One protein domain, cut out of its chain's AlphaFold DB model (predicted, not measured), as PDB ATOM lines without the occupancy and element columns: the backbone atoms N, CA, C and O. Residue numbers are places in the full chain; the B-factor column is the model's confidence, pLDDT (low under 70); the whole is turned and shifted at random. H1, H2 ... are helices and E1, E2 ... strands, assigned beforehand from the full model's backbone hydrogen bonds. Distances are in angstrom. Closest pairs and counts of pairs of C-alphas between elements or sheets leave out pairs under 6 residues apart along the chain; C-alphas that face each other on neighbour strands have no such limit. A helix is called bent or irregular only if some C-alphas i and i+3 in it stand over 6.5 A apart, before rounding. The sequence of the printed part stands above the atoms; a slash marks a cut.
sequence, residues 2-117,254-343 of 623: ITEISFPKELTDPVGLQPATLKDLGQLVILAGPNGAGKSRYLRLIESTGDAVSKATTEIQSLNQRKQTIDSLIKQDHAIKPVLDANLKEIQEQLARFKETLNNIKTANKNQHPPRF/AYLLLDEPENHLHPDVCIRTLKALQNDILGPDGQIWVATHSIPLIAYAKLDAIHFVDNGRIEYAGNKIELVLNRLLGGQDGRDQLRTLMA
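Overview. This is residues 2 to 117 and 254 to 343 of the 623 residues of the protein "Methyltransferase domain-containing protein" of Corallococcus sp. CA049B (UniProt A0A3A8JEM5). A head of two sheets bears a long arm, the helical hairpin H2 and H3, whose tip at residues 75 to 80 stands free. In the head the five-stranded sheet E5 E6 E3 E7 E8 curls round residues 39 to 50 of H2, the small sheet E2 E1 E4 packs on the same helix, H5 and H6 lie over the opposite face of the larger sheet, H4 grazes it, and H7 makes a corner with H6. The printed part has 206 residues with seven named helices and eight named strands, in the order E1 H1 E2 E3 H2 H3 E4 E5 H4 E6 H5 E7 E8 H6 H7, mixed helices and strands. The five-stranded sheet is mixed, the small one antiparallel. The whole is loose, with a radius of gyration of the C-alphas of 22.2 A, and spans 85 by 36 by 27 A, the arm making much of the length.

Arrangement. E1, residues 2 to 7, is the inner strand of an antiparallel sheet with edge strands E2, residues 20 to 22, and E4, residues 105 to 107. Its pairing is staggered: residues 2 to 5 pair with E4, N 3 and O 106 being 2.9 A apart, and residues 5 to 7 with E2, N 7 and O 20 being 2.8 A apart. H1, residues 9 to 15, is close but not clearly touching H2, residues 39 to 76, at a steep tilt of 44 degrees; their closest C-alphas, of Val 15 and Arg 41, are 7.1 A apart. E3, residues 28 to 32, is an inner strand of the strongly twisted sheet ordered E5, residues 255 to 259, E6, residues 287 to 292, E3, E7, residues 306 to 310, and E8, residues 313 to 316. This sheet curls round H2, with Lys 39 and Ala 291 the closest C-alphas of H2 and E6, at 5.6 A. Parallel neighbours are E5 and E6, with N 258 and O 289 at 2.8 A, E6 and E3, with N 31 and O 290 at 2.8 A, and E3 and E7, with N 307 and O 30 at 2.8 A; E7 and E8 form an antiparallel hairpin, with N 308 and O 315 at 2.7 A. H2 touches H3, residues 78 to 103, in a helical hairpin at a shallow tilt of 19 degrees, closest at the C-alphas of Ala 56 and Phe 98, 5.2 A. E5, H4, residues 267 to 282, and E6 form a strand-helix-strand unit, two parallel neighbour strands with a helix between, its crossover right-handed. E6, H5, residues 295 to 300, and E7 form a split unit, with E3 between the strands, also right-handed. H4 touches H5 with residues 267 to 271 alone, the C-alphas of Pro 267 and Pro 296 being 6.3 A apart. H5 is over E3 at a height over the sheet of 9.2 A. H6, residues 321 to 328, on the same face, touches H7, residues 332 to 342, only at the corner, with the C-alphas of Asn 326 and Gln 332 at 5.8 A. Every O i to N i+4 pair is within hydrogen-bond range in H2, H5, H6 and H7, but 18 of 22 in H3, 10 of 12 in H4 and 1 of 3 in H1, where 2 of 4 O i to N i+3 pairs are.

Along the chain. E1 begins at C-alpha 2, (-21.993, 38.212, 250.539). H2 is 55.5 A long and ends at C-alpha 76, (-33.620, 64.032, 218.530). H3, 35.4 A, has a kink of 52 degrees near residue 85. H4 is 20.9 A, E6 16.1 A and H7 15.4 A, H7 ending at (-15.080, 15.726, 278.512). H1 is irregular, only just, with C-alphas 11 and 14 at 6.6 A; H3 and H4 are irregular too, with C-alphas 79 and 82 at 7.3 A and 279 and 282 at 7.0 A.

Size, cuts and confidence. The two C-alphas farthest apart, of Ala 79 and Ala 343, are 85.2 A apart. Residues 118 to 253 are not printed, and C-alphas 117 and 254 are 6.1 A apart across the cut. Of the links that are printed whole, E3 to H2 and E5 to H4 are short and the others tight. The mean pLDDT of the printed part is 83.7, with residues 109 to 115, 318 to 319 and 332 to 343 under 70.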
ATOM      1  N   ILE A   2     -20.960  37.397 249.880       87.75
ATOM      2  CA  ILE A   2     -21.993  38.212 250.539       87.75
ATOM      3  C   ILE A   2     -21.483  38.580 251.926       87.75
ATOM      4  O   ILE A   2     -21.059  37.699 252.666       87.75
ATOM      5  N   THR A   3     -21.537  39.865 252.260       89.31
ATOM      6  CA  THR A   3     -21.116  40.402 253.562       89.31
ATOM      7  C   THR A   3     -22.306  40.813 254.421       89.31
ATOM      8  O   THR A   3     -22.191  40.858 255.641       89.31
ATOM      9  N   GLU A   4     -23.448  41.117 253.798       92.00
ATOM     10  CA  GLU A   4     -24.687  41.461 254.495       92.00
ATOM     11  C   GLU A   4     -25.902  40.983 253.696       92.00
ATOM     12  O   GLU A   4     -25.935  41.126 252.471       92.00
ATOM     13  N   ILE A   5     -26.897  40.429 254.388       91.81
ATOM     14  CA  ILE A   5     -28.200  40.072 253.815       91.81
ATOM     15  C   ILE A   5     -29.324  40.536 254.742       91.81
ATOM     16  O   ILE A   5     -29.262  40.336 255.956       91.81
ATOM     17  N   SER A   6     -30.344  41.165 254.165       91.69
ATOM     18  CA  SER A   6     -31.527  41.665 254.863       91.69
ATOM     19  C   SER A   6     -32.765  40.883 254.449       91.69
ATOM     20  O   SER A   6     -33.047  40.718 253.264       91.69
ATOM     21  N   PHE A   7     -33.527  40.461 255.449       92.12
ATOM     22  CA  PHE A   7     -34.816  39.798 255.323       92.12
ATOM     23  C   PHE A   7     -35.891  40.746 255.863       92.12
ATOM     24  O   PHE A   7     -36.144  40.758 257.071       92.12
ATOM     25  N   PRO A   8     -36.471  41.607 255.013       90.31
ATOM     26  CA  PRO A   8     -37.535  42.505 255.427       90.31
ATOM     27  C   PRO A   8     -38.840  41.728 255.654       90.31
ATOM     28  O   PRO A   8     -38.982  40.568 255.251       90.31
ATOM     29  N   LYS A   9     -39.796  42.372 256.327       90.25
ATOM     30  CA  LYS A   9     -41.017  41.736 256.837       90.25
ATOM     31  C   LYS A   9     -41.845  41.074 255.729       90.25
ATOM     32  O   LYS A   9     -42.397  39.994 255.916       90.25
ATOM     33  N   GLU A  10     -41.853  41.682 254.552       88.81
ATOM     34  CA  GLU A  10     -42.559  41.225 253.355       88.81
ATOM     35  C   GLU A  10     -42.048  39.859 252.871       88.81
ATOM     36  O   GLU A  10     -42.812  39.081 252.300       88.81
ATOM     37  N   LEU A  11     -40.768  39.553 253.118       87.31
ATOM     38  CA  LEU A  11     -40.156  38.270 252.776       87.31
ATOM     39  C   LEU A  11     -40.298  37.233 253.899       87.31
ATOM     40  O   LEU A  11     -40.349  36.036 253.618       87.31
ATOM     41  N   THR A  12     -40.357  37.664 255.162       91.19
ATOM     42  CA  THR A  12     -40.329  36.758 256.321       91.19
ATOM     43  C   THR A  12     -41.712  36.320 256.800       91.19
ATOM     44  O   THR A  12     -41.880  35.151 257.158       91.19
ATOM     45  N   ASP A  13     -42.716  37.201 256.758       89.44
ATOM     46  CA  ASP A  13     -44.083  36.907 257.215       89.44
ATOM     47  C   ASP A  13     -44.718  35.700 256.491       89.44
ATOM     48  O   ASP A  13     -45.240  34.815 257.176       89.44
ATOM     49  N   PRO A  14     -44.626  35.563 255.146       91.88
ATOM     50  CA  PRO A  14     -45.249  34.445 254.425       91.88
ATOM     51  C   PRO A  14     -44.685  33.071 254.798       91.88
ATOM     52  O   PRO A  14     -45.341  32.049 254.612       91.88
ATOM     53  N   VAL A  15     -43.454  33.037 255.312       90.50
ATOM     54  CA  VAL A  15     -42.761  31.809 255.717       90.50
ATOM     55  C   VAL A  15     -42.699  31.651 257.236       90.50
ATOM     56  O   VAL A  15     -42.069  30.709 257.721       90.50
ATOM     57  N   GLY A  16     -43.362  32.529 257.999       90.12
ATOM     58  CA  GLY A  16     -43.414  32.493 259.462       90.12
ATOM     59  C   GLY A  16     -42.050  32.707 260.123       90.12
ATOM     60  O   GLY A  16     -41.723  32.006 261.086       90.12
ATOM     61  N   LEU A  17     -41.231  33.593 259.555       93.88
ATOM     62  CA  LEU A  17     -39.947  34.040 260.097       93.88
ATOM     63  C   LEU A  17     -40.054  35.500 260.561       93.88
ATOM     64  O   LEU A  17     -40.958  36.224 260.149       93.88
ATOM     65  N   GLN A  18     -39.130  35.939 261.413       93.62
ATOM     66  CA  GLN A  18     -39.028  37.339 261.832       93.62
ATOM     67  C   GLN A  18     -38.061  38.114 260.927       93.62
ATOM     68  O   GLN A  18     -37.086  37.526 260.452       93.62
ATOM     69  N   PRO A  19     -38.283  39.422 260.712       93.25
ATOM     70  CA  PRO A  19     -37.363  40.246 259.944       93.25
ATOM     71  C   PRO A  19     -35.999  40.332 260.631       93.25
ATOM     72  O   PRO A  19     -35.912  40.456 261.856       93.25
ATOM     73  N   ALA A  20     -34.929  40.274 259.843       93.38
ATOM     74  CA  ALA A  20     -33.564  40.278 260.357       93.38
ATOM     75  C   ALA A  20     -32.557  40.764 259.311       93.38
ATOM     76  O   ALA A  20     -32.764  40.598 258.112       93.38
ATOM     77  N   THR A  21     -31.427  41.297 259.772       92.50
ATOM     78  CA  THR A  21     -30.282  41.637 258.920       92.50
ATOM     79  C   THR A  21     -29.042  40.960 259.476       92.50
ATOM     80  O   THR A  21     -28.675  41.187 260.630       92.50
ATOM     81  N   LEU A  22     -28.386  40.141 258.659       92.31
ATOM     82  CA  LEU A  22     -27.114  39.507 258.988       92.31
ATOM     83  C   LEU A  22     -25.980  40.343 258.404       92.31
ATOM     84  O   LEU A  22     -26.058  40.733 257.244       92.31
ATOM     85  N   LYS A  23     -24.941  40.605 259.197       90.19
ATOM     86  CA  LYS A  23     -23.771  41.416 258.827       90.19
ATOM     87  C   LYS A  23     -22.487  40.637 259.088       90.19
ATOM     88  O   LYS A  23     -22.524  39.626 259.783       90.19
ATOM     89  N   ASP A  24     -21.385  41.139 258.536       85.81
ATOM     90  CA  ASP A  24     -20.027  40.615 258.724       85.81
ATOM     91  C   ASP A  24     -19.888  39.132 258.347       85.81
ATOM     92  O   ASP A  24     -19.141  38.368 258.951       85.81
ATOM     93  N   LEU A  25     -20.619  38.725 257.306       90.69
ATOM     94  CA  LEU A  25     -20.652  37.343 256.847       90.69
ATOM     95  C   LEU A  25     -19.316  36.942 256.202       90.69
ATOM     96  O   LEU A  25     -18.888  37.523 255.201       90.69
ATOM     97  N   GLY A  26     -18.674  35.922 256.776       88.88
ATOM     98  CA  GLY A  26     -17.451  35.306 256.259       88.88
ATOM     99  C   GLY A  26     -17.719  34.181 255.254       88.88
ATOM    100  O   GLY A  26     -18.852  33.936 254.858       88.88
ATOM    101  N   GLN A  27     -16.678  33.449 254.851       89.81
ATOM    102  CA  GLN A  27     -16.810  32.330 253.898       89.81
ATOM    103  C   GLN A  27     -17.620  31.141 254.433       89.81
ATOM    104  O   GLN A  27     -18.130  30.356 253.640       89.81
ATOM    105  N   LEU A  28     -17.731  30.995 255.751       92.50
ATOM    106  CA  LEU A  28     -18.576  29.999 256.397       92.50
ATOM    107  C   LEU A  28     -19.618  30.731 257.235       92.50
ATOM    108  O   LEU A  28     -19.265  31.591 258.037       92.50
ATOM    109  N   VAL A  29     -20.881  30.363 257.052       93.75
ATOM    110  CA  VAL A  29     -22.014  30.878 257.812       93.75
ATOM    111  C   VAL A  29     -22.798  29.692 258.358       93.75
ATOM    112  O   VAL A  29     -23.271  28.845 257.602       93.75
ATOM    113  N   ILE A  30     -22.931  29.611 259.677       93.81
ATOM    114  CA  ILE A  30     -23.654  28.543 260.363       93.81
ATOM    115  C   ILE A  30     -24.952  29.094 260.938       93.81
ATOM    116  O   ILE A  30     -24.941  30.003 261.759       93.81
ATOM    117  N   LEU A  31     -26.069  28.491 260.546       94.69
ATOM    118  CA  LEU A  31     -27.378  28.670 261.153       94.69
ATOM    119  C   LEU A  31     -27.577  27.555 262.188       94.69
ATOM    120  O   LEU A  31     -27.942  26.433 261.838       94.69
ATOM    121  N   ALA A  32     -27.304  27.851 263.457       92.62
ATOM    122  CA  ALA A  32     -27.388  26.903 264.566       92.62
ATOM    123  C   ALA A  32     -28.701  27.070 265.337       92.62
ATOM    124  O   ALA A  32     -29.128  28.188 265.600       92.62
ATOM    125  N   GLY A  33     -29.342  25.981 265.749       90.25
ATOM    126  CA  GLY A  33     -30.564  26.074 266.550       90.25
ATOM    127  C   GLY A  33     -31.308  24.751 266.693       90.25
ATOM    128  O   GLY A  33     -31.022  23.808 265.946       90.25
ATOM    129  N   PRO A  34     -32.274  24.663 267.623       88.06
ATOM    130  CA  PRO A  34     -33.030  23.438 267.849       88.06
ATOM    131  C   PRO A  34     -33.880  23.050 266.629       88.06
ATOM    132  O   PRO A  34     -34.064  23.811 265.666       88.06
ATOM    133  N   ASN A  35     -34.404  21.827 266.649       85.50
ATOM    134  CA  ASN A  35     -35.317  21.352 265.613       85.50
ATOM    135  C   ASN A  35     -36.594  22.203 265.600       85.50
ATOM    136  O   ASN A  35     -37.087  22.627 266.641       85.50
ATOM    137  N   GLY A  36     -37.102  22.512 264.404       85.56
ATOM    138  CA  GLY A  36     -38.277  23.379 264.230       85.56
ATOM    139  C   GLY A  36     -38.016  24.891 264.335       85.56
ATOM    140  O   GLY A  36     -38.884  25.675 263.956       85.56
ATOM    141  N   ALA A  37     -36.813  25.331 264.726       89.94
ATOM    142  CA  ALA A  37     -36.504  26.752 264.929       89.94
ATOM    143  C   ALA A  37     -36.624  27.641 263.672       89.94
ATOM    144  O   ALA A  37     -36.805  28.850 263.790       89.94
ATOM    145  N   GLY A  38     -36.545  27.060 262.467       91.38
ATOM    146  CA  GLY A  38     -36.659  27.788 261.194       91.38
ATOM    147  C   GLY A  38     -35.389  27.841 260.337       91.38
ATOM    148  O   GLY A  38     -35.405  28.511 259.309       91.38
ATOM    149  N   LYS A  39     -34.322  27.110 260.688       93.94
ATOM    150  CA  LYS A  39     -33.033  27.084 259.957       93.94
ATOM    151  C   LYS A  39     -33.194  26.802 258.451       93.94
ATOM    152  O   LYS A  39     -32.818  27.623 257.621       93.94
ATOM    153  N   SER A  40     -33.868  25.708 258.097       91.56
ATOM    154  CA  SER A  40     -34.134  25.318 256.702       91.56
ATOM    155  C   SER A  40     -35.082  26.280 255.970       91.56
ATOM    156  O   SER A  40     -35.108  26.335 254.741       91.56
ATOM    157  N   ARG A  41     -35.900  27.053 256.704       93.31
ATOM    158  CA  ARG A  41     -36.711  28.135 256.117       93.31
ATOM    159  C   ARG A  41     -35.833  29.339 255.775       93.31
ATOM    160  O   ARG A  41     -35.980  29.871 254.681       93.31
ATOM    161  N   TYR A  42     -34.883  29.703 256.640       94.06
ATOM    162  CA  TYR A  42     -33.890  30.737 256.337       94.06
ATOM    163  C   TYR A  42     -32.997  30.359 255.149       94.06
ATOM    164  O   TYR A  42     -32.804  31.201 254.280       94.06
ATOM    165  N   LEU A  43     -32.524  29.109 255.034       92.44
ATOM    166  CA  LEU A  43     -31.757  28.671 253.852       92.44
ATOM    167  C   LEU A  43     -32.536  28.859 252.542       92.44
ATOM    168  O   LEU A  43     -32.001  29.404 251.580       92.44
ATOM    169  N   ARG A  44     -33.818  28.475 252.520       90.94
ATOM    170  CA  ARG A  44     -34.696  28.704 251.359       90.94
ATOM    171  C   ARG A  44     -34.920  30.189 251.074       90.94
ATOM    172  O   ARG A  44     -35.030  30.575 249.916       90.94
ATOM    173  N   LEU A  45     -34.992  31.016 252.117       91.56
ATOM    174  CA  LEU A  45     -35.148  32.462 251.975       91.56
ATOM    175  C   LEU A  45     -33.886  33.126 251.409       91.56
ATOM    176  O   LEU A  45     -33.981  34.053 250.608       91.56
ATOM    177  N   ILE A  46     -32.705  32.642 251.795       91.06
ATOM    178  CA  ILE A  46     -31.418  33.078 251.242       91.06
ATOM    179  C   ILE A  46     -31.362  32.780 249.739       91.06
ATOM    180  O   ILE A  46     -31.054  33.675 248.953       91.06
ATOM    181  N   GLU A  47     -31.724  31.556 249.343       88.94
ATOM    182  CA  GLU A  47     -31.795  31.131 247.938       88.94
ATOM    183  C   GLU A  47     -32.753  32.017 247.124       88.94
ATOM    184  O   GLU A  47     -32.352  32.611 246.122       88.94
ATOM    185  N   SER A  48     -33.992  32.200 247.595       88.38
ATOM    186  CA  SER A  48     -34.997  32.996 246.880       88.38
ATOM    187  C   SER A  48     -34.637  34.482 246.784       88.38
ATOM    188  O   SER A  48     -34.891  35.115 245.756       88.38
ATOM    189  N   THR A  49     -34.004  35.040 247.821       87.75
ATOM    190  CA  THR A  49     -33.495  36.421 247.806       87.75
ATOM    191  C   THR A  49     -32.368  36.560 246.782       87.75
ATOM    192  O   THR A  49     -32.331  37.531 246.025       87.75
ATOM    193  N   GLY A  50     -31.485  35.563 246.700       85.06
ATOM    194  CA  GLY A  50     -30.441  35.469 245.686       85.06
ATOM    195  C   GLY A  50     -30.964  35.455 244.253       85.06
ATOM    196  O   GLY A  50     -30.501  36.225 243.404       85.06
ATOM    197  N   ASP A  51     -31.970  34.624 243.989       84.69
ATOM    198  CA  ASP A  51     -32.627  34.541 242.684       84.69
ATOM    199  C   ASP A  51     -33.323  35.853 242.310       84.69
ATOM    200  O   ASP A  51     -33.245  36.304 241.163       84.69
ATOM    201  N   ALA A  52     -33.983  36.499 243.276       86.00
ATOM    202  CA  ALA A  52     -34.629  37.792 243.077       86.00
ATOM    203  C   ALA A  52     -33.611  38.888 242.722       86.00
ATOM    204  O   ALA A  52     -33.826  39.636 241.768       86.00
ATOM    205  N   VAL A  53     -32.474  38.942 243.423       85.00
ATOM    206  CA  VAL A  53     -31.361  39.862 243.128       85.00
ATOM    207  C   VAL A  53     -30.773  39.597 241.742       85.00
ATOM    208  O   VAL A  53     -30.498  40.536 240.987       85.00
ATOM    209  N   SER A  54     -30.637  38.327 241.365       82.69
ATOM    210  CA  SER A  54     -30.137  37.926 240.048       82.69
ATOM    211  C   SER A  54     -31.058  38.395 238.920       82.69
ATOM    212  O   SER A  54     -30.596  39.002 237.953       82.69
ATOM    213  N   LYS A  55     -32.374  38.193 239.071       86.00
ATOM    214  CA  LYS A  55     -33.389  38.686 238.126       86.00
ATOM    215  C   LYS A  55     -33.407  40.213 238.062       86.00
ATOM    216  O   LYS A  55     -33.344  40.773 236.972       86.00
ATOM    217  N   ALA A  56     -33.411  40.883 239.217       85.75
ATOM    218  CA  ALA A  56     -33.401  42.342 239.308       85.75
ATOM    219  C   ALA A  56     -32.182  42.963 238.608       85.75
ATOM    220  O   ALA A  56     -32.308  43.985 237.943       85.75
ATOM    221  N   THR A  57     -31.011  42.328 238.708       84.00
ATOM    222  CA  THR A  57     -29.785  42.790 238.039       84.00
ATOM    223  C   THR A  57     -29.939  42.782 236.516       84.00
ATOM    224  O   THR A  57     -29.617  43.776 235.861       84.00
ATOM    225  N   THR A  58     -30.473  41.695 235.953       84.88
ATOM    226  CA  THR A  58     -30.720  41.561 234.509       84.88
ATOM    227  C   THR A  58     -31.771  42.564 234.020       84.88
ATOM    228  O   THR A  58     -31.567  43.227 233.004       84.88
ATOM    229  N   GLU A  59     -32.859  42.747 234.773       87.25
ATOM    230  CA  GLU A  59     -33.920  43.705 234.426       87.25
ATOM    231  C   GLU A  59     -33.462  45.164 234.535       87.25
ATOM    232  O   GLU A  59     -33.810  46.006 233.712       87.25
ATOM    233  N   ILE A  60     -32.610  45.501 235.506       86.31
ATOM    234  CA  ILE A  60     -32.026  46.845 235.587       86.31
ATOM    235  C   ILE A  60     -31.181  47.147 234.343       86.31
ATOM    236  O   ILE A  60     -31.198  48.278 233.852       86.31
ATOM    237  N   GLN A  61     -30.443  46.165 233.814       85.81
ATOM    238  CA  GLN A  61     -29.662  46.349 232.588       85.81
ATOM    239  C   GLN A  61     -30.569  46.600 231.374       85.81
ATOM    240  O   GLN A  61     -30.327  47.560 230.639       85.81
ATOM    241  N   SER A  62     -31.635  45.809 231.205       88.00
ATOM    242  CA  SER A  62     -32.599  45.971 230.106       88.00
ATOM    243  C   SER A  62     -33.328  47.325 230.182       88.00
ATOM    244  O   SER A  62     -33.412  48.058 229.191       88.00
ATOM    245  N   LEU A  63     -33.774  47.722 231.379       89.38
ATOM    246  CA  LEU A  63     -34.460  48.992 231.620       89.38
ATOM    247  C   LEU A  63     -33.543  50.198 231.422       89.38
ATOM    248  O   LEU A  63     -33.980  51.204 230.865       89.38
ATOM    249  N   ASN A  64     -32.272  50.114 231.825       88.88
ATOM    250  CA  ASN A  64     -31.306  51.185 231.579       88.88
ATOM    251  C   ASN A  64     -31.017  51.362 230.083       88.88
ATOM    252  O   ASN A  64     -30.937  52.501 229.626       88.88
ATOM    253  N   GLN A  65     -30.916  50.273 229.313       89.31
ATOM    254  CA  GLN A  65     -30.788  50.351 227.852       89.31
ATOM    255  C   GLN A  65     -32.022  51.009 227.228       89.31
ATOM    256  O   GLN A  65     -31.898  51.954 226.452       89.31
ATOM    257  N   ARG A  66     -33.230  50.584 227.626       89.75
ATOM    258  CA  ARG A  66     -34.485  51.179 227.142       89.75
ATOM    259  C   ARG A  66     -34.598  52.662 227.506       89.75
ATOM    260  O   ARG A  66     -35.000  53.464 226.666       89.75
ATOM    261  N   LYS A  67     -34.201  53.037 228.727       90.31
ATOM    262  CA  LYS A  67     -34.135  54.432 229.179       90.31
ATOM    263  C   LYS A  67     -33.187  55.254 228.305       90.31
ATOM    264  O   LYS A  67     -33.580  56.319 227.848       90.31
ATOM    265  N   GLN A  68     -31.982  54.750 228.028       88.62
ATOM    266  CA  GLN A  68     -31.013  55.423 227.155       88.62
ATOM    267  C   GLN A  68     -31.561  55.634 225.739       88.62
ATOM    268  O   GLN A  68     -31.397  56.718 225.181       88.62
ATOM    269  N   THR A  69     -32.258  54.642 225.179       88.44
ATOM    270  CA  THR A  69     -32.926  54.771 223.877       88.44
ATOM    271  C   THR A  69     -33.987  55.872 223.906       88.44
ATOM    272  O   THR A  69     -33.981  56.742 223.038       88.44
ATOM    273  N   ILE A  70     -34.856  55.900 224.919       86.38
ATOM    274  CA  ILE A  70     -35.888  56.943 225.053       86.38
ATOM    275  C   ILE A  70     -35.258  58.332 225.239       86.38
ATOM    276  O   ILE A  70     -35.644  59.274 224.549       86.38
ATOM    277  N   ASP A  71     -34.243  58.450 226.098       86.56
ATOM    278  CA  ASP A  71     -33.500  59.697 226.310       86.56
ATOM    279  C   ASP A  71     -32.846  60.190 225.004       86.56
ATOM    280  O   ASP A  71     -32.772  61.395 224.760       86.56
ATOM    281  N   SER A  72     -32.388  59.276 224.138       86.69
ATOM    282  CA  SER A  72     -31.834  59.623 222.822       86.69
ATOM    283  C   SER A  72     -32.900  60.124 221.837       86.69
ATOM    284  O   SER A  72     -32.656  61.111 221.142       86.69
ATOM    285  N   LEU A  73     -34.097  59.528 221.834       85.62
ATOM    286  CA  LEU A  73     -35.221  59.940 220.982       85.62
ATOM    287  C   LEU A  73     -35.752  61.324 221.376       85.62
ATOM    288  O   LEU A  73     -35.986  62.161 220.512       85.62
ATOM    289  N   ILE A  74     -35.856  61.605 222.679       85.19
ATOM    290  CA  ILE A  74     -36.263  62.925 223.190       85.19
ATOM    291  C   ILE A  74     -35.248  64.012 222.809       85.19
ATOM    292  O   ILE A  74     -35.632  65.160 222.579       85.19
ATOM    293  N   LYS A  75     -33.952  63.675 222.743       85.00
ATOM    294  CA  LYS A  75     -32.904  64.598 222.274       85.00
ATOM    295  C   LYS A  75     -32.966  64.854 220.767       85.00
ATOM    296  O   LYS A  75     -32.534  65.919 220.342       85.00
ATOM    297  N   GLN A  76     -33.460  63.896 219.980       83.75
ATOM    298  CA  GLN A  76     -33.620  64.032 218.530       83.75
ATOM    299  C   GLN A  76     -34.901  64.784 218.149       83.75
ATOM    300  O   GLN A  76     -34.871  65.561 217.199       83.75
ATOM    301  N   ASP A  77     -35.994  64.603 218.899       82.94
ATOM    302  CA  ASP A  77     -37.256  65.309 218.678       82.94
ATOM    303  C   ASP A  77     -37.946  65.687 220.002       82.94
ATOM    304  O   ASP A  77     -38.543  64.867 220.707       82.94
ATOM    305  N   HIS A  78     -37.884  66.980 220.332       76.56
ATOM    306  CA  HIS A  78     -38.495  67.533 221.540       76.56
ATOM    307  C   HIS A  78     -40.031  67.527 221.521       76.56
ATOM    308  O   HIS A  78     -40.630  67.583 222.596       76.56
ATOM    309  N   ALA A  79     -40.680  67.414 220.356       76.75
ATOM    310  CA  ALA A  79     -42.140  67.374 220.262       76.75
ATOM    311  C   ALA A  79     -42.735  66.055 220.794       76.75
ATOM    312  O   ALA A  79     -43.895  66.022 221.202       76.75
ATOM    313  N   ILE A  80     -41.936  64.981 220.854       81.06
ATOM    314  CA  ILE A  80     -42.367  63.640 221.296       81.06
ATOM    315  C   ILE A  80     -42.269  63.481 222.827       81.06
ATOM    316  O   ILE A  80     -42.862  62.573 223.413       81.06
ATOM    317  N   LYS A  81     -41.575  64.397 223.518       80.12
ATOM    318  CA  LYS A  81     -41.351  64.349 224.973       80.12
ATOM    319  C   LYS A  81     -42.624  64.116 225.818       80.12
ATOM    320  O   LYS A  81     -42.590  63.205 226.643       80.12
ATOM    321  N   PRO A  82     -43.760  64.811 225.596       78.06
ATOM    322  CA  PRO A  82     -44.965  64.626 226.415       78.06
ATOM    323  C   PRO A  82     -45.553  63.212 226.313       78.06
ATOM    324  O   PRO A  82     -46.183  62.729 227.249       78.06
ATOM    325  N   VAL A  83     -45.336  62.540 225.177       79.62
ATOM    326  CA  VAL A  83     -45.809  61.173 224.915       79.62
ATOM    327  C   VAL A  83     -44.914  60.141 225.612       79.62
ATOM    328  O   VAL A  83     -45.390  59.098 226.054       79.62
ATOM    329  N   LEU A  84     -43.615  60.428 225.737       85.19
ATOM    330  CA  LEU A  84     -42.620  59.512 226.307       85.19
ATOM    331  C   LEU A  84     -42.379  59.709 227.811       85.19
ATOM    332  O   LEU A  84     -41.860  58.795 228.454       85.19
ATOM    333  N   ASP A  85     -42.789  60.839 228.392       83.50
ATOM    334  CA  ASP A  85     -42.635  61.127 229.826       83.50
ATOM    335  C   ASP A  85     -43.360  60.095 230.714       83.50
ATOM    336  O   ASP A  85     -42.833  59.693 231.753       83.50
ATOM    337  N   ALA A  86     -44.525  59.589 230.284       83.44
ATOM    338  CA  ALA A  86     -45.238  58.519 230.991       83.44
ATOM    339  C   ALA A  86     -44.427  57.208 231.033       83.44
ATOM    340  O   ALA A  86     -44.302  56.592 232.092       83.44
ATOM    341  N   ASN A  87     -43.794  56.836 229.913       85.19
ATOM    342  CA  ASN A  87     -42.935  55.650 229.824       85.19
ATOM    343  C   ASN A  87     -41.663  55.807 230.670       85.19
ATOM    344  O   ASN A  87     -41.220  54.856 231.311       85.19
ATOM    345  N   LEU A  88     -41.065  57.005 230.689       85.56
ATOM    346  CA  LEU A  88     -39.906  57.287 231.537       85.56
ATOM    347  C   LEU A  88     -40.252  57.174 233.020       85.56
ATOM    348  O   LEU A  88     -39.455  56.622 233.780       85.56
ATOM    349  N   LYS A  89     -41.426  57.664 233.426       87.88
ATOM    350  CA  LYS A  89     -41.899  57.552 234.806       87.88
ATOM    351  C   LYS A  89     -42.087  56.088 235.214       87.88
ATOM    352  O   LYS A  89     -41.571  55.687 236.253       87.88
ATOM    353  N   GLU A  90     -42.725  55.277 234.371       88.06
ATOM    354  CA  GLU A  90     -42.896  53.839 234.620       88.06
ATOM    355  C   GLU A  90     -41.544  53.114 234.752       88.06
ATOM    356  O   GLU A  90     -41.322  52.368 235.706       88.06
ATOM    357  N   ILE A  91     -40.595  53.386 233.847       88.19
ATOM    358  CA  ILE A  91     -39.240  52.812 233.908       88.19
ATOM    359  C   ILE A  91     -38.522  53.232 235.200       88.19
ATOM    360  O   ILE A  91     -37.831  52.422 235.814       88.19
ATOM    361  N   GLN A  92     -38.671  54.486 235.638       88.19
ATOM    362  CA  GLN A  92     -38.068  54.969 236.882       88.19
ATOM    363  C   GLN A  92     -38.663  54.289 238.121       88.19
ATOM    364  O   GLN A  92     -37.906  53.911 239.018       88.19
ATOM    365  N   GLU A  93     -39.980  54.086 238.160       89.38
ATOM    366  CA  GLU A  93     -40.659  53.365 239.243       89.38
ATOM    367  C   GLU A  93     -40.220  51.892 239.299       89.38
ATOM    368  O   GLU A  93     -39.907  51.379 240.376       89.38
ATOM    369  N   GLN A  94     -40.106  51.222 238.147       89.00
ATOM    370  CA  GLN A  94     -39.591  49.850 238.065       89.00
ATOM    371  C   GLN A  94     -38.123  49.763 238.512       89.00
ATOM    372  O   GLN A  94     -37.770  48.898 239.317       89.00
ATOM    373  N   LEU A  95     -37.270  50.695 238.071       87.44
ATOM    374  CA  LEU A  95     -35.873  50.774 238.511       87.44
ATOM    375  C   LEU A  95     -35.753  50.998 240.024       87.44
ATOM    376  O   LEU A  95     -34.845  50.442 240.640       87.44
ATOM    377  N   ALA A  96     -36.634  51.800 240.631       87.56
ATOM    378  CA  ALA A  96     -36.638  52.020 242.076       87.56
ATOM    379  C   ALA A  96     -36.945  50.722 242.845       87.56
ATOM    380  O   ALA A  96     -36.191  50.369 243.753       87.56
ATOM    381  N   ARG A  97     -37.965  49.963 242.419       86.88
ATOM    382  CA  ARG A  97     -38.331  48.664 243.021       86.88
ATOM    383  C   ARG A  97     -37.210  47.627 242.910       86.88
ATOM    384  O   ARG A  97     -36.887  46.938 243.877       86.88
ATOM    385  N   PHE A  98     -36.566  47.529 241.747       86.31
ATOM    386  CA  PHE A  98     -35.448  46.596 241.576       86.31
ATOM    387  C   PHE A  98     -34.212  47.008 242.385       86.31
ATOM    388  O   PHE A  98     -33.529  46.144 242.929       86.31
ATOM    389  N   LYS A  99     -33.938  48.311 242.532       85.69
ATOM    390  CA  LYS A  99     -32.856  48.802 243.403       85.69
ATOM    391  C   LYS A  99     -33.098  48.480 244.874       85.69
ATOM    392  O   LYS A  99     -32.147  48.150 245.573       85.69
ATOM    393  N   GLU A 100     -34.343  48.547 245.335       84.62
ATOM    394  CA  GLU A 100     -34.709  48.111 246.686       84.62
ATOM    395  C   GLU A 100     -34.414  46.618 246.885       84.62
ATOM    396  O   GLU A 100     -33.790  46.242 247.873       84.62
ATOM    397  N   THR A 101     -34.726  45.786 245.886       84.69
ATOM    398  CA  THR A 101     -34.384  44.352 245.903       84.69
ATOM    399  C   THR A 101     -32.869  44.123 245.975       84.69
ATOM    400  O   THR A 101     -32.417  43.267 246.731       84.69
ATOM    401  N   LEU A 102     -32.063  44.901 245.240       83.12
ATOM    402  CA  LEU A 102     -30.597  44.814 245.309       83.12
ATOM    403  C   LEU A 102     -30.044  45.181 246.691       83.12
ATOM    404  O   LEU A 102     -29.041  44.611 247.108       83.12
ATOM    405  N   ASN A 103     -30.693  46.089 247.424       85.50
ATOM    406  CA  ASN A 103     -30.252  46.478 248.767       85.50
ATOM    407  C   ASN A 103     -30.403  45.353 249.802       85.50
ATOM    408  O   ASN A 103     -29.796  45.438 250.873       85.50
ATOM    409  N   ASN A 104     -31.158  44.294 249.487       85.75
ATOM    410  CA  ASN A 104     -31.294  43.135 250.364       85.75
ATOM    411  C   ASN A 104     -30.007  42.307 250.454       85.75
ATOM    412  O   ASN A 104     -29.854  41.575 251.424       85.75
ATOM    413  N   ILE A 105     -29.076  42.413 249.499       86.62
ATOM    414  CA  ILE A 105     -27.789  41.703 249.531       86.62
ATOM    415  C   ILE A 105     -26.652  42.689 249.260       86.62
ATOM    416  O   ILE A 105     -26.589  43.307 248.201       86.62
ATOM    417  N   LYS A 106     -25.685  42.774 250.177       85.25
ATOM    418  CA  LYS A 106     -24.409  43.456 249.926       85.25
ATOM    419  C   LYS A 106     -23.304  42.433 249.730       85.25
ATOM    420  O   LYS A 106     -23.135  41.510 250.529       85.25
ATOM    421  N   THR A 107     -22.526  42.625 248.673       81.38
ATOM    422  CA  THR A 107     -21.357  41.809 248.354       81.38
ATOM    423  C   THR A 107     -20.075  42.616 248.539       81.38
ATOM    424  O   THR A 107     -20.050  43.829 248.329       81.38
ATOM    425  N   ALA A 108     -18.982  41.935 248.891       71.44
ATOM    426  CA  ALA A 108     -17.660  42.557 249.018       71.44
ATOM    427  C   ALA A 108     -17.142  43.133 247.684       71.44
ATOM    428  O   ALA A 108     -16.311  44.037 247.677       71.44
ATOM    429  N   ASN A 109     -17.642  42.628 246.550       66.19
ATOM    430  CA  ASN A 109     -17.198  42.995 245.208       66.19
ATOM    431  C   ASN A 109     -18.385  43.499 244.369       66.19
ATOM    432  O   ASN A 109     -19.261  42.722 243.990       66.19
ATOM    433  N   LYS A 110     -18.406  44.803 244.051       55.53
ATOM    434  CA  LYS A 110     -19.507  45.455 243.307       55.53
ATOM    435  C   LYS A 110     -19.581  45.078 241.817       55.53
ATOM    436  O   LYS A 110     -20.591  45.354 241.184       55.53
ATOM    437  N   ASN A 111     -18.534  44.449 241.273       46.50
ATOM    438  CA  ASN A 111     -18.403  44.113 239.848       46.50
ATOM    439  C   ASN A 111     -18.643  42.623 239.528       46.50
ATOM    440  O   ASN A 111     -18.298  42.174 238.437       46.50
ATOM    441  N   GLN A 112     -19.173  41.832 240.463       54.78
ATOM    442  CA  GLN A 112     -19.362  40.396 240.246       54.78
ATOM    443  C   GLN A 112     -20.709  40.069 239.593       54.78
ATOM    444  O   GLN A 112     -21.715  40.745 239.802       54.78
ATOM    445  N   HIS A 113     -20.694  38.990 238.807       58.66
ATOM    446  CA  HIS A 113     -21.883  38.292 238.332       58.66
ATOM    447  C   HIS A 113     -22.862  38.017 239.489       58.66
ATOM    448  O   HIS A 113     -22.426  37.884 240.637       58.66
ATOM    449  N   PRO A 114     -24.171  37.925 239.203       63.44
ATOM    450  CA  PRO A 114     -25.182  37.655 240.218       63.44
ATOM    451  C   PRO A 114     -24.839  36.419 241.074       63.44
ATOM    452  O   PRO A 114     -24.249  35.461 240.559       63.44
ATOM    453  N   PRO A 115     -25.173  36.430 242.380       69.06
ATOM    454  CA  PRO A 115     -24.814  35.353 243.290       69.06
ATOM    455  C   PRO A 115     -25.503  34.050 242.876       69.06
ATOM    456  O   PRO A 115     -26.726  33.975 242.807       69.06
ATOM    457  N   ARG A 116     -24.708  33.010 242.613       77.06
ATOM    458  CA  ARG A 116     -25.217  31.685 242.251       77.06
ATOM    459  C   ARG A 116     -25.311  30.801 243.487       77.06
ATOM    460  O   ARG A 116     -24.279  30.397 244.028       77.06
ATOM    461  N   PHE A 117     -26.535  30.478 243.880       79.19
ATOM    462  CA  PHE A 117     -26.820  29.561 244.975       79.19
ATOM    463  C   PHE A 117     -26.899  28.122 244.478       79.19
ATOM    464  O   PHE A 117     -27.419  27.847 243.399       79.19
ATOM    465  N   ALA A 254     -19.346  30.248 244.016       84.38
ATOM    466  CA  ALA A 254     -20.736  29.921 244.330       84.38
ATOM    467  C   ALA A 254     -21.041  30.003 245.836       84.38
ATOM    468  O   ALA A 254     -20.144  29.982 246.684       84.38
ATOM    469  N   TYR A 255     -22.337  30.063 246.141       87.25
ATOM    470  CA  TYR A 255     -22.896  30.057 247.489       87.25
ATOM    471  C   TYR A 255     -23.531  28.693 247.749       87.25
ATOM    472  O   TYR A 255     -24.584  28.370 247.200       87.25
ATOM    473  N   LEU A 256     -22.866  27.868 248.549       87.12
ATOM    474  CA  LEU A 256     -23.286  26.502 248.822       87.12
ATOM    475  C   LEU A 256     -24.236  26.462 250.017       87.12
ATOM    476  O   LEU A 256     -23.891  26.980 251.076       87.12
ATOM    477  N   LEU A 257     -25.397  25.829 249.869       89.69
ATOM    478  CA  LEU A 257     -26.382  25.668 250.937       89.69
ATOM    479  C   LEU A 257     -26.441  24.196 251.370       89.69
ATOM    480  O   LEU A 257     -26.751  23.316 250.558       89.69
ATOM    481  N   LEU A 258     -26.141  23.944 252.644       88.75
ATOM    482  CA  LEU A 258     -26.151  22.633 253.292       88.75
ATOM    483  C   LEU A 258     -27.192  22.623 254.413       88.75
ATOM    484  O   LEU A 258     -27.116  23.436 255.332       88.75
ATOM    485  N   ASP A 259     -28.139  21.691 254.356       89.62
ATOM    486  CA  ASP A 259     -29.188  21.541 255.367       89.62
ATOM    487  C   ASP A 259     -28.988  20.223 256.119       89.62
ATOM    488  O   ASP A 259     -29.064  19.153 255.518       89.62
ATOM    489  N   GLU A 260     -28.659  20.329 257.406       87.81
ATOM    490  CA  GLU A 260     -28.406  19.232 258.347       87.81
ATOM    491  C   GLU A 260     -27.515  18.106 257.778       87.81
ATOM    492  O   GLU A 260     -27.919  16.938 257.751       87.81
ATOM    493  N   PRO A 261     -26.284  18.424 257.313       85.06
ATOM    494  CA  PRO A 261     -25.378  17.425 256.742       85.06
ATOM    495  C   PRO A 261     -25.053  16.282 257.722       85.06
ATOM    496  O   PRO A 261     -24.795  15.157 257.293       85.06
ATOM    497  N   GLU A 262     -25.120  16.536 259.033       86.81
ATOM    498  CA  GLU A 262     -24.940  15.542 260.096       86.81
ATOM    499  C   GLU A 262     -25.974  14.404 260.090       86.81
ATOM    500  O   GLU A 262     -25.687  13.332 260.617       86.81
ATOM    501  N   ASN A 263     -27.147  14.584 259.469       83.12
ATOM    502  CA  ASN A 263     -28.174  13.534 259.405       83.12
ATOM    503  C   ASN A 263     -27.713  12.316 258.588       83.12
ATOM    504  O   ASN A 263     -28.282  11.225 258.697       83.12
ATOM    505  N   HIS A 264     -26.709  12.498 257.730       75.94
ATOM    506  CA  HIS A 264     -26.214  11.461 256.826       75.94
ATOM    507  C   HIS A 264     -24.703  11.262 256.903       75.94
ATOM    508  O   HIS A 264     -24.204  10.255 256.406       75.94
ATOM    509  N   LEU A 265     -23.973  12.184 257.529       78.56
ATOM    510  CA  LEU A 265     -22.520  12.167 257.600       78.56
ATOM    511  C   LEU A 265     -22.053  12.201 259.052       78.56
ATOM    512  O   LEU A 265     -22.541  12.976 259.872       78.56
ATOM    513  N   HIS A 266     -21.036  11.396 259.354       80.75
ATOM    514  CA  HIS A 266     -20.339  11.492 260.631       80.75
ATOM    515  C   HIS A 266     -19.735  12.907 260.795       80.75
ATOM    516  O   HIS A 266     -19.185  13.432 259.820       80.75
ATOM    517  N   PRO A 267     -19.755  13.526 261.995       82.56
ATOM    518  CA  PRO A 267     -19.342  14.923 262.162       82.56
ATOM    519  C   PRO A 267     -17.926  15.246 261.662       82.56
ATOM    520  O   PRO A 267     -17.700  16.282 261.040       82.56
ATOM    521  N   ASP A 268     -16.978  14.335 261.866       81.00
ATOM    522  CA  ASP A 268     -15.607  14.463 261.353       81.00
ATOM    523  C   ASP A 268     -15.559  14.534 259.810       81.00
ATOM    524  O   ASP A 268     -14.837  15.340 259.221       81.00
ATOM    525  N   VAL A 269     -16.414  13.763 259.131       79.25
ATOM    526  CA  VAL A 269     -16.538  13.795 257.669       79.25
ATOM    527  C   VAL A 269     -17.160  15.113 257.197       79.25
ATOM    528  O   VAL A 269     -16.681  15.697 256.221       79.25
ATOM    529  N   CYS A 270     -18.175  15.623 257.902       84.31
ATOM    530  CA  CYS A 270     -18.742  16.946 257.629       84.31
ATOM    531  C   CYS A 270     -17.657  18.028 257.693       84.31
ATOM    532  O   CYS A 270     -17.502  18.803 256.752       84.31
ATOM    533  N   ILE A 271     -16.860  18.043 258.767       87.44
ATOM    534  CA  ILE A 271     -15.789  19.027 258.970       87.44
ATOM    535  C   ILE A 271     -14.750  18.949 257.847       87.44
ATOM    536  O   ILE A 271     -14.375  19.981 257.282       87.44
ATOM    537  N   ARG A 272     -14.292  17.743 257.483       81.56
ATOM    538  CA  ARG A 272     -13.355  17.570 256.360       81.56
ATOM    539  C   ARG A 272     -13.934  18.064 255.043       81.56
ATOM    540  O   ARG A 272     -13.234  18.738 254.290       81.56
ATOM    541  N   THR A 273     -15.204  17.769 254.787       79.38
ATOM    542  CA  THR A 273     -15.865  18.201 253.558       79.38
ATOM    543  C   THR A 273     -15.958  19.723 253.494       79.38
ATOM    544  O   THR A 273     -15.586  20.308 252.481       79.38
ATOM    545  N   LEU A 274     -16.363  20.386 254.583       86.06
ATOM    546  CA  LEU A 274     -16.405  21.850 254.653       86.06
ATOM    547  C   LEU A 274     -15.033  22.477 254.366       86.06
ATOM    548  O   LEU A 274     -14.951  23.435 253.600       86.06
ATOM    549  N   LYS A 275     -13.950  21.903 254.911       85.44
ATOM    550  CA  LYS A 275     -12.573  22.353 254.632       85.44
ATOM    551  C   LYS A 275     -12.203  22.211 253.159       85.44
ATOM    552  O   LYS A 275     -11.676  23.157 252.581       85.44
ATOM    553  N   ALA A 276     -12.473  21.051 252.561       78.06
ATOM    554  CA  ALA A 276     -12.167  20.795 251.154       78.06
ATOM    555  C   ALA A 276     -12.951  21.744 250.229       78.06
ATOM    556  O   ALA A 276     -12.385  22.345 249.316       78.06
ATOM    557  N   LEU A 277     -14.241  21.950 250.512       80.00
ATOM    558  CA  LEU A 277     -15.097  22.889 249.784       80.00
ATOM    559  C   LEU A 277     -14.556  24.320 249.846       80.00
ATOM    560  O   LEU A 277     -14.464  24.990 248.817       80.00
ATOM    561  N   GLN A 278     -14.175  24.770 251.042       82.88
ATOM    562  CA  GLN A 278     -13.685  26.124 251.271       82.88
ATOM    563  C   GLN A 278     -12.320  26.368 250.613       82.88
ATOM    564  O   GLN A 278     -12.147  27.360 249.905       82.88
ATOM    565  N   ASN A 279     -11.359  25.463 250.817       79.44
ATOM    566  CA  ASN A 279      -9.967  25.687 250.425       79.44
ATOM    567  C   ASN A 279      -9.696  25.368 248.952       79.44
ATOM    568  O   ASN A 279      -8.976  26.108 248.284       79.44
ATOM    569  N   ASP A 280     -10.265  24.276 248.436       71.75
ATOM    570  CA  ASP A 280      -9.833  23.712 247.155       71.75
ATOM    571  C   ASP A 280     -10.792  24.026 245.998       71.75
ATOM    572  O   ASP A 280     -10.407  23.905 244.827       71.75
ATOM    573  N   ILE A 281     -12.041  24.411 246.292       72.81
ATOM    574  CA  ILE A 281     -13.135  24.341 245.309       72.81
ATOM    575  C   ILE A 281     -13.827  25.687 245.112       72.81
ATOM    576  O   ILE A 281     -13.826  26.216 244.000       72.81
ATOM    577  N   LEU A 282     -14.394  26.264 246.171       78.00
ATOM    578  CA  LEU A 282     -15.157  27.511 246.070       78.00
ATOM    579  C   LEU A 282     -14.253  28.732 245.836       78.00
ATOM    580  O   LEU A 282     -14.651  29.673 245.141       78.00
ATOM    581  N   GLY A 283     -13.021  28.699 246.351       76.94
ATOM    582  CA  GLY A 283     -12.074  29.809 246.255       76.94
ATOM    583  C   GLY A 283     -12.469  31.018 247.122       76.94
ATOM    584  O   GLY A 283     -13.430  30.949 247.887       76.94
ATOM    585  N   PRO A 284     -11.748  32.150 247.013       79.12
ATOM    586  CA  PRO A 284     -11.861  33.263 247.960       79.12
ATOM    587  C   PRO A 284     -13.228  33.964 247.955       79.12
ATOM    588  O   PRO A 284     -13.628  34.532 248.969       79.12
ATOM    589  N   ASP A 285     -13.932  33.920 246.822       79.94
ATOM    590  CA  ASP A 285     -15.203  34.614 246.610       79.94
ATOM    591  C   ASP A 285     -16.445  33.787 246.965       79.94
ATOM    592  O   ASP A 285     -17.536  34.364 247.047       79.94
ATOM    593  N   GLY A 286     -16.292  32.471 247.135       86.12
ATOM    594  CA  GLY A 286     -17.393  31.568 247.451       86.12
ATOM    595  C   GLY A 286     -17.716  31.536 248.943       86.12
ATOM    596  O   GLY A 286     -16.950  32.014 249.779       86.12
ATOM    597  N   GLN A 287     -18.884  30.999 249.275       90.12
ATOM    598  CA  GLN A 287     -19.389  30.976 250.646       90.12
ATOM    599  C   GLN A 287     -20.183  29.695 250.895       90.12
ATOM    600  O   GLN A 287     -20.846  29.190 249.992       90.12
ATOM    601  N   ILE A 288     -20.139  29.179 252.118       91.94
ATOM    602  CA  ILE A 288     -20.870  27.990 252.552       91.94
ATOM    603  C   ILE A 288     -21.829  28.397 253.662       91.94
ATOM    604  O   ILE A 288     -21.414  28.982 254.659       91.94
ATOM    605  N   TRP A 289     -23.099  28.049 253.502       94.12
ATOM    606  CA  TRP A 289     -24.152  28.223 254.488       94.12
ATOM    607  C   TRP A 289     -24.596  26.857 254.989       94.12
ATOM    608  O   TRP A 289     -24.987  26.003 254.194       94.12
ATOM    609  N   VAL A 290     -24.541  26.650 256.301       94.00
ATOM    610  CA  VAL A 290     -24.863  25.367 256.933       94.00
ATOM    611  C   VAL A 290     -25.964  25.566 257.960       94.00
ATOM    612  O   VAL A 290     -25.759  26.271 258.942       94.00
ATOM    613  N   ALA A 291     -27.115  24.928 257.778       93.94
ATOM    614  CA  ALA A 291     -28.097  24.762 258.844       93.94
ATOM    615  C   ALA A 291     -27.786  23.484 259.624       93.94
ATOM    616  O   ALA A 291     -27.674  22.420 259.028       93.94
ATOM    617  N   THR A 292     -27.626  23.581 260.944       91.88
ATOM    618  CA  THR A 292     -27.224  22.428 261.764       91.88
ATOM    619  C   THR A 292     -27.714  22.547 263.206       91.88
ATOM    620  O   THR A 292     -27.980  23.640 263.714       91.88
ATOM    621  N   HIS A 293     -27.841  21.407 263.877       90.31
ATOM    622  CA  HIS A 293     -27.973  21.311 265.333       90.31
ATOM    623  C   HIS A 293     -26.782  20.557 265.963       90.31
ATOM    624  O   HIS A 293     -26.767  20.290 267.164       90.31
ATOM    625  N   SER A 294     -25.767  20.227 265.157       89.38
ATOM    626  CA  SER A 294     -24.603  19.434 265.540       89.38
ATOM    627  C   SER A 294     -23.591  20.241 266.353       89.38
ATOM    628  O   SER A 294     -22.917  21.132 265.831       89.38
ATOM    629  N   ILE A 295     -23.421  19.877 267.627       86.81
ATOM    630  CA  ILE A 295     -22.422  20.487 268.519       86.81
ATOM    631  C   ILE A 295     -20.997  20.400 267.945       86.81
ATOM    632  O   ILE A 295     -20.322  21.428 267.943       86.81
ATOM    633  N   PRO A 296     -20.525  19.262 267.392       85.56
ATOM    634  CA  PRO A 296     -19.196  19.208 266.780       85.56
ATOM    635  C   PRO A 296     -18.993  20.195 265.622       85.56
ATOM    636  O   PRO A 296     -17.918  20.778 265.506       85.56
ATOM    637  N   LEU A 297     -20.008  20.415 264.773       87.12
ATOM    638  CA  LEU A 297     -19.904  21.382 263.673       87.12
ATOM    639  C   LEU A 297     -19.889  22.823 264.174       87.12
ATOM    640  O   LEU A 297     -19.122  23.641 263.666       87.12
ATOM    641  N   ILE A 298     -20.695  23.113 265.193       87.69
ATOM    642  CA  ILE A 298     -20.728  24.420 265.855       87.69
ATOM    643  C   ILE A 298     -19.390  24.703 266.547       87.69
ATOM    644  O   ILE A 298     -18.865  25.799 266.409       87.69
ATOM    645  N   ALA A 299     -18.812  23.717 267.240       83.44
ATOM    646  CA  ALA A 299     -17.514  23.837 267.904       83.44
ATOM    647  C   ALA A 299     -16.348  23.983 266.914       83.44
ATOM    648  O   ALA A 299     -15.356  24.643 267.214       83.44
ATOM    649  N   TYR A 300     -16.456  23.364 265.736       86.50
ATOM    650  CA  TYR A 300     -15.490  23.545 264.656       86.50
ATOM    651  C   TYR A 300     -15.557  24.952 264.046       86.50
ATOM    652  O   TYR A 300     -14.525  25.520 263.673       86.50
ATOM    653  N   ALA A 301     -16.758  25.512 263.917       82.44
ATOM    654  CA  ALA A 301     -16.925  26.858 263.404       82.44
ATOM    655  C   ALA A 301     -16.357  27.889 264.380       82.44
ATOM    656  O   ALA A 301     -16.539  27.821 265.594       82.44
ATOM    657  N   LYS A 302     -15.664  28.887 263.833       77.19
ATOM    658  CA  LYS A 302     -15.263  30.053 264.614       77.19
ATOM    659  C   LYS A 302     -16.518  30.797 265.089       77.19
ATOM    660  O   LYS A 302     -17.535  30.804 264.399       77.19
ATOM    661  N   LEU A 303     -16.441  31.431 266.261       76.62
ATOM    662  CA  LEU A 303     -17.585  32.108 266.892       76.62
ATOM    663  C   LEU A 303     -18.215  33.198 266.008       76.62
ATOM    664  O   LEU A 303     -19.409  33.464 266.120       76.62
ATOM    665  N   ASP A 304     -17.427  33.790 265.111       80.94
ATOM    666  CA  ASP A 304     -17.845  34.801 264.139       80.94
ATOM    667  C   ASP A 304     -18.670  34.252 262.966       80.94
ATOM    668  O   ASP A 304     -19.332  35.016 262.272       80.94
ATOM    669  N   ALA A 305     -18.703  32.934 262.771       87.31
ATOM    670  CA  ALA A 305     -19.503  32.291 261.734       87.31
ATOM    671  C   ALA A 305     -20.913  31.890 262.205       87.31
ATOM    672  O   ALA A 305     -21.708  31.417 261.395       87.31
ATOM    673  N   ILE A 306     -21.230  32.007 263.502       91.06
ATOM    674  CA  ILE A 306     -22.422  31.379 264.089       91.06
ATOM    675  C   ILE A 306     -23.573  32.382 264.218       91.06
ATOM    676  O   ILE A 306     -23.486  33.392 264.919       91.06
ATOM    677  N   HIS A 307     -24.706  32.026 263.620       92.50
ATOM    678  CA  HIS A 307     -25.994  32.684 263.779       92.50
ATOM    679  C   HIS A 307     -26.982  31.723 264.432       92.50
ATOM    680  O   HIS A 307     -27.259  30.640 263.916       92.50
ATOM    681  N   PHE A 308     -27.521  32.117 265.579       92.12
ATOM    682  CA  PHE A 308     -28.502  31.339 266.310       92.12
ATOM    683  C   PHE A 308     -29.903  31.596 265.763       92.12
ATOM    684  O   PHE A 308     -30.316  32.745 265.618       92.12
ATOM    685  N   VAL A 309     -30.634  30.522 265.482       92.25
ATOM    686  CA  VAL A 309     -32.021  30.552 265.029       92.25
ATOM    687  C   VAL A 309     -32.899  29.940 266.111       92.25
ATOM    688  O   VAL A 309     -32.708  28.783 266.482       92.25
ATOM    689  N   ASP A 310     -33.891  30.692 266.578       90.38
ATOM    690  CA  ASP A 310     -34.876  30.235 267.557       90.38
ATOM    691  C   ASP A 310     -36.234  30.890 267.291       90.38
ATOM    692  O   ASP A 310     -36.321  32.099 267.083       90.38
ATOM    693  N   ASN A 311     -37.300  30.087 267.263       89.06
ATOM    694  CA  ASN A 311     -38.676  30.539 267.014       89.06
ATOM    695  C   ASN A 311     -38.828  31.507 265.819       89.06
ATOM    696  O   ASN A 311     -39.529  32.516 265.891       89.06
ATOM    697  N   GLY A 312     -38.147  31.213 264.709       89.44
ATOM    698  CA  GLY A 312     -38.188  32.020 263.488       89.44
ATOM    699  C   GLY A 312     -37.361  33.307 263.539       89.44
ATOM    700  O   GLY A 312     -37.294  34.007 262.531       89.44
ATOM    701  N   ARG A 313     -36.695  33.614 264.653       91.56
ATOM    702  CA  ARG A 313     -35.753  34.731 264.789       91.56
ATOM    703  C   ARG A 313     -34.330  34.241 264.557       91.56
ATOM    704  O   ARG A 313     -33.969  33.178 265.049       91.56
ATOM    705  N   ILE A 314     -33.532  35.023 263.838       91.81
ATOM    706  CA  ILE A 314     -32.101  34.780 263.639       91.81
ATOM    707  C   ILE A 314     -31.284  35.906 264.275       91.81
ATOM    708  O   ILE A 314     -31.591  37.083 264.094       91.81
ATOM    709  N   GLU A 315     -30.243  35.550 265.022       89.44
ATOM    710  CA  GLU A 315     -29.326  36.496 265.661       89.44
ATOM    711  C   GLU A 315     -27.876  36.041 265.534       89.44
ATOM    712  O   GLU A 315     -27.589  34.850 265.514       89.44
ATOM    713  N   TYR A 316     -26.937  36.983 265.508       87.44
ATOM    714  CA  TYR A 316     -25.519  36.657 265.649       87.44
ATOM    715  C   TYR A 316     -25.225  36.091 267.047       87.44
ATOM    716  O   TYR A 316     -25.661  36.653 268.055       87.44
ATOM    717  N   ALA A 317     -24.485  34.982 267.107       79.75
ATOM    718  CA  ALA A 317     -24.268  34.217 268.333       79.75
ATOM    719  C   ALA A 317     -22.847  34.313 268.904       79.75
ATOM    720  O   ALA A 317     -22.584  33.717 269.950       79.75
ATOM    721  N   GLY A 318     -21.936  35.067 268.276       65.50
ATOM    722  CA  GLY A 318     -20.518  35.070 268.657       65.50
ATOM    723  C   GLY A 318     -20.226  35.494 270.102       65.50
ATOM    724  O   GLY A 318     -19.230  35.061 270.671       65.50
ATOM    725  N   ASN A 319     -21.111  36.273 270.736       64.81
ATOM    726  CA  ASN A 319     -21.042  36.643 272.159       64.81
ATOM    727  C   ASN A 319     -22.140  35.997 273.031       64.81
ATOM    728  O   ASN A 319     -22.227  36.291 274.221       64.81
ATOM    729  N   LYS A 320     -22.980  35.127 272.458       70.62
ATOM    730  CA  LYS A 320     -24.098  34.445 273.136       70.62
ATOM    731  C   LYS A 320     -23.997  32.922 273.010       70.62
ATOM    732  O   LYS A 320     -25.015  32.231 273.043       70.62
ATOM    733  N   ILE A 321     -22.785  32.382 272.872       73.12
ATOM    734  CA  ILE A 321     -22.565  30.942 272.665       73.12
ATOM    735  C   ILE A 321     -23.177  30.088 273.783       73.12
ATOM    736  O   ILE A 321     -23.684  29.001 273.527       73.12
ATOM    737  N   GLU A 322     -23.227  30.613 275.008       72.12
ATOM    738  CA  GLU A 322     -23.861  29.938 276.142       72.12
ATOM    739  C   GLU A 322     -25.355  29.694 275.918       72.12
ATOM    740  O   GLU A 322     -25.858  28.619 276.231       72.12
ATOM    741  N   LEU A 323     -26.059  30.658 275.319       76.19
ATOM    742  CA  LEU A 323     -27.474  30.518 274.984       76.19
ATOM    743  C   LEU A 323     -27.678  29.430 273.923       76.19
ATOM    744  O   LEU A 323     -28.606  28.631 274.043       76.19
ATOM    745  N   VAL A 324     -26.797  29.382 272.917       77.69
ATOM    746  CA  VAL A 324     -26.824  28.363 271.858       77.69
ATOM    747  C   VAL A 324     -26.640  26.974 272.457       77.69
ATOM    748  O   VAL A 324     -27.455  26.088 272.211       77.69
ATOM    749  N   LEU A 325     -25.610  26.795 273.286       76.75
ATOM    750  CA  LEU A 325     -25.311  25.515 273.925       76.75
ATOM    751  C   LEU A 325     -26.432  25.083 274.870       76.75
ATOM    752  O   LEU A 325     -26.892  23.953 274.762       76.75
ATOM    753  N   ASN A 326     -26.946  25.976 275.717       78.56
ATOM    754  CA  ASN A 326     -28.049  25.650 276.625       78.56
ATOM    755  C   ASN A 326     -29.307  25.216 275.857       78.56
ATOM    756  O   ASN A 326     -30.002  24.294 276.274       78.56
ATOM    757  N   ARG A 327     -29.610  25.853 274.719       82.56
ATOM    758  CA  ARG A 327     -30.776  25.499 273.893       82.56
ATOM    759  C   ARG A 327     -30.603  24.187 273.132       82.56
ATOM    760  O   ARG A 327     -31.597  23.504 272.908       82.56
ATOM    761  N   LEU A 328     -29.378  23.835 272.748       81.56
ATOM    762  CA  LEU A 328     -29.080  22.583 272.044       81.56
ATOM    763  C   LEU A 328     -28.887  21.391 272.992       81.56
ATOM    764  O   LEU A 328     -29.213  20.270 272.618       81.56
ATOM    765  N   LEU A 329     -28.383  21.628 274.206       80.00
ATOM    766  CA  LEU A 329     -28.065  20.598 275.204       80.00
ATOM    767  C   LEU A 329     -29.168  20.399 276.256       80.00
ATOM    768  O   LEU A 329     -28.989  19.619 277.183       80.00
ATOM    769  N   GLY A 330     -30.312  21.080 276.132       76.06
ATOM    770  CA  GLY A 330     -31.455  20.884 277.034       76.06
ATOM    771  C   GLY A 330     -31.366  21.619 278.378       76.06
ATOM    772  O   GLY A 330     -32.092  21.269 279.301       76.06
ATOM    773  N   GLY A 331     -30.524  22.649 278.494       74.44
ATOM    774  CA  GLY A 331     -30.379  23.486 279.690       74.44
ATOM    775  C   GLY A 331     -28.954  23.520 280.245       74.44
ATOM    776  O   GLY A 331     -28.007  23.112 279.573       74.44
ATOM    777  N   GLN A 332     -28.804  24.030 281.473       60.69
ATOM    778  CA  GLN A 332     -27.514  24.057 282.181       60.69
ATOM    779  C   GLN A 332     -27.025  22.640 282.516       60.69
ATOM    780  O   GLN A 332     -25.854  22.342 282.290       60.69
ATOM    781  N   ASP A 333     -27.935  21.740 282.903       68.50
ATOM    782  CA  ASP A 333     -27.615  20.348 283.249       68.50
ATOM    783  C   ASP A 333     -26.898  19.608 282.109       68.50
ATOM    784  O   ASP A 333     -25.917  18.902 282.337       68.50
ATOM    785  N   GLY A 334     -27.329  19.806 280.859       67.31
ATOM    786  CA  GLY A 334     -26.692  19.175 279.700       67.31
ATOM    787  C   GLY A 334     -25.286  19.706 279.413       67.31
ATOM    788  O   GLY A 334     -24.424  18.962 278.940       67.31
ATOM    789  N   ARG A 335     -25.013  20.977 279.740       68.50
ATOM    790  CA  ARG A 335     -23.671  21.567 279.623       68.50
ATOM    791  C   ARG A 335     -22.731  20.985 280.674       68.50
ATOM    792  O   ARG A 335     -21.601  20.635 280.337       68.50
ATOM    793  N   ASP A 336     -23.199  20.837 281.909       64.88
ATOM    794  CA  ASP A 336     -22.405  20.247 282.987       64.88
ATOM    795  C   ASP A 336     -22.153  18.754 282.761       64.88
ATOM    796  O   ASP A 336     -21.030  18.290 282.962       64.88
ATOM    797  N   GLN A 337     -23.138  18.015 282.246       66.62
ATOM    798  CA  GLN A 337     -22.966  16.617 281.839       66.62
ATOM    799  C   GLN A 337     -21.941  16.468 280.710       66.62
ATOM    800  O   GLN A 337     -21.062  15.611 280.795       66.62
ATOM    801  N   LEU A 338     -22.002  17.321 279.681       68.81
ATOM    802  CA  LEU A 338     -21.021  17.308 278.596       68.81
ATOM    803  C   LEU A 338     -19.621  17.671 279.106       68.81
ATOM    804  O   LEU A 338     -18.652  17.011 278.746       68.81
ATOM    805  N   ARG A 339     -19.507  18.677 279.982       66.62
ATOM    806  CA  ARG A 339     -18.237  19.048 280.619       66.62
ATOM    807  C   ARG A 339     -17.661  17.890 281.432       66.62
ATOM    808  O   ARG A 339     -16.484  17.596 281.298       66.62
ATOM    809  N   THR A 340     -18.498  17.213 282.212       63.88
ATOM    810  CA  THR A 340     -18.119  16.039 283.014       63.88
ATOM    811  C   THR A 340     -17.652  14.887 282.126       63.88
ATOM    812  O   THR A 340     -16.647  14.252 282.424       63.88
ATOM    813  N   LEU A 341     -18.336  14.642 281.003       63.47
ATOM    814  CA  LEU A 341     -17.943  13.630 280.016       63.47
ATOM    815  C   LEU A 341     -16.597  13.955 279.347       63.47
ATOM    816  O   LEU A 341     -15.854  13.045 278.989       63.47
ATOM    817  N   MET A 342     -16.309  15.242 279.144       65.19
ATOM    818  CA  MET A 342     -15.080  15.726 278.512       65.19
ATOM    819  C   MET A 342     -13.916  15.933 279.492       65.19
ATOM    820  O   MET A 342     -12.799  16.161 279.031       65.19
ATOM    821  N   ALA A 343     -14.161  15.895 280.805       64.56
ATOM    822  CA  ALA A 343     -13.131  16.077 281.821       64.56
ATOM    823  C   ALA A 343     -12.158  14.890 281.832       64.56
ATOM    824  O   ALA A 343     -12.559  13.732 281.681       64.56
TER     825      ALA A 343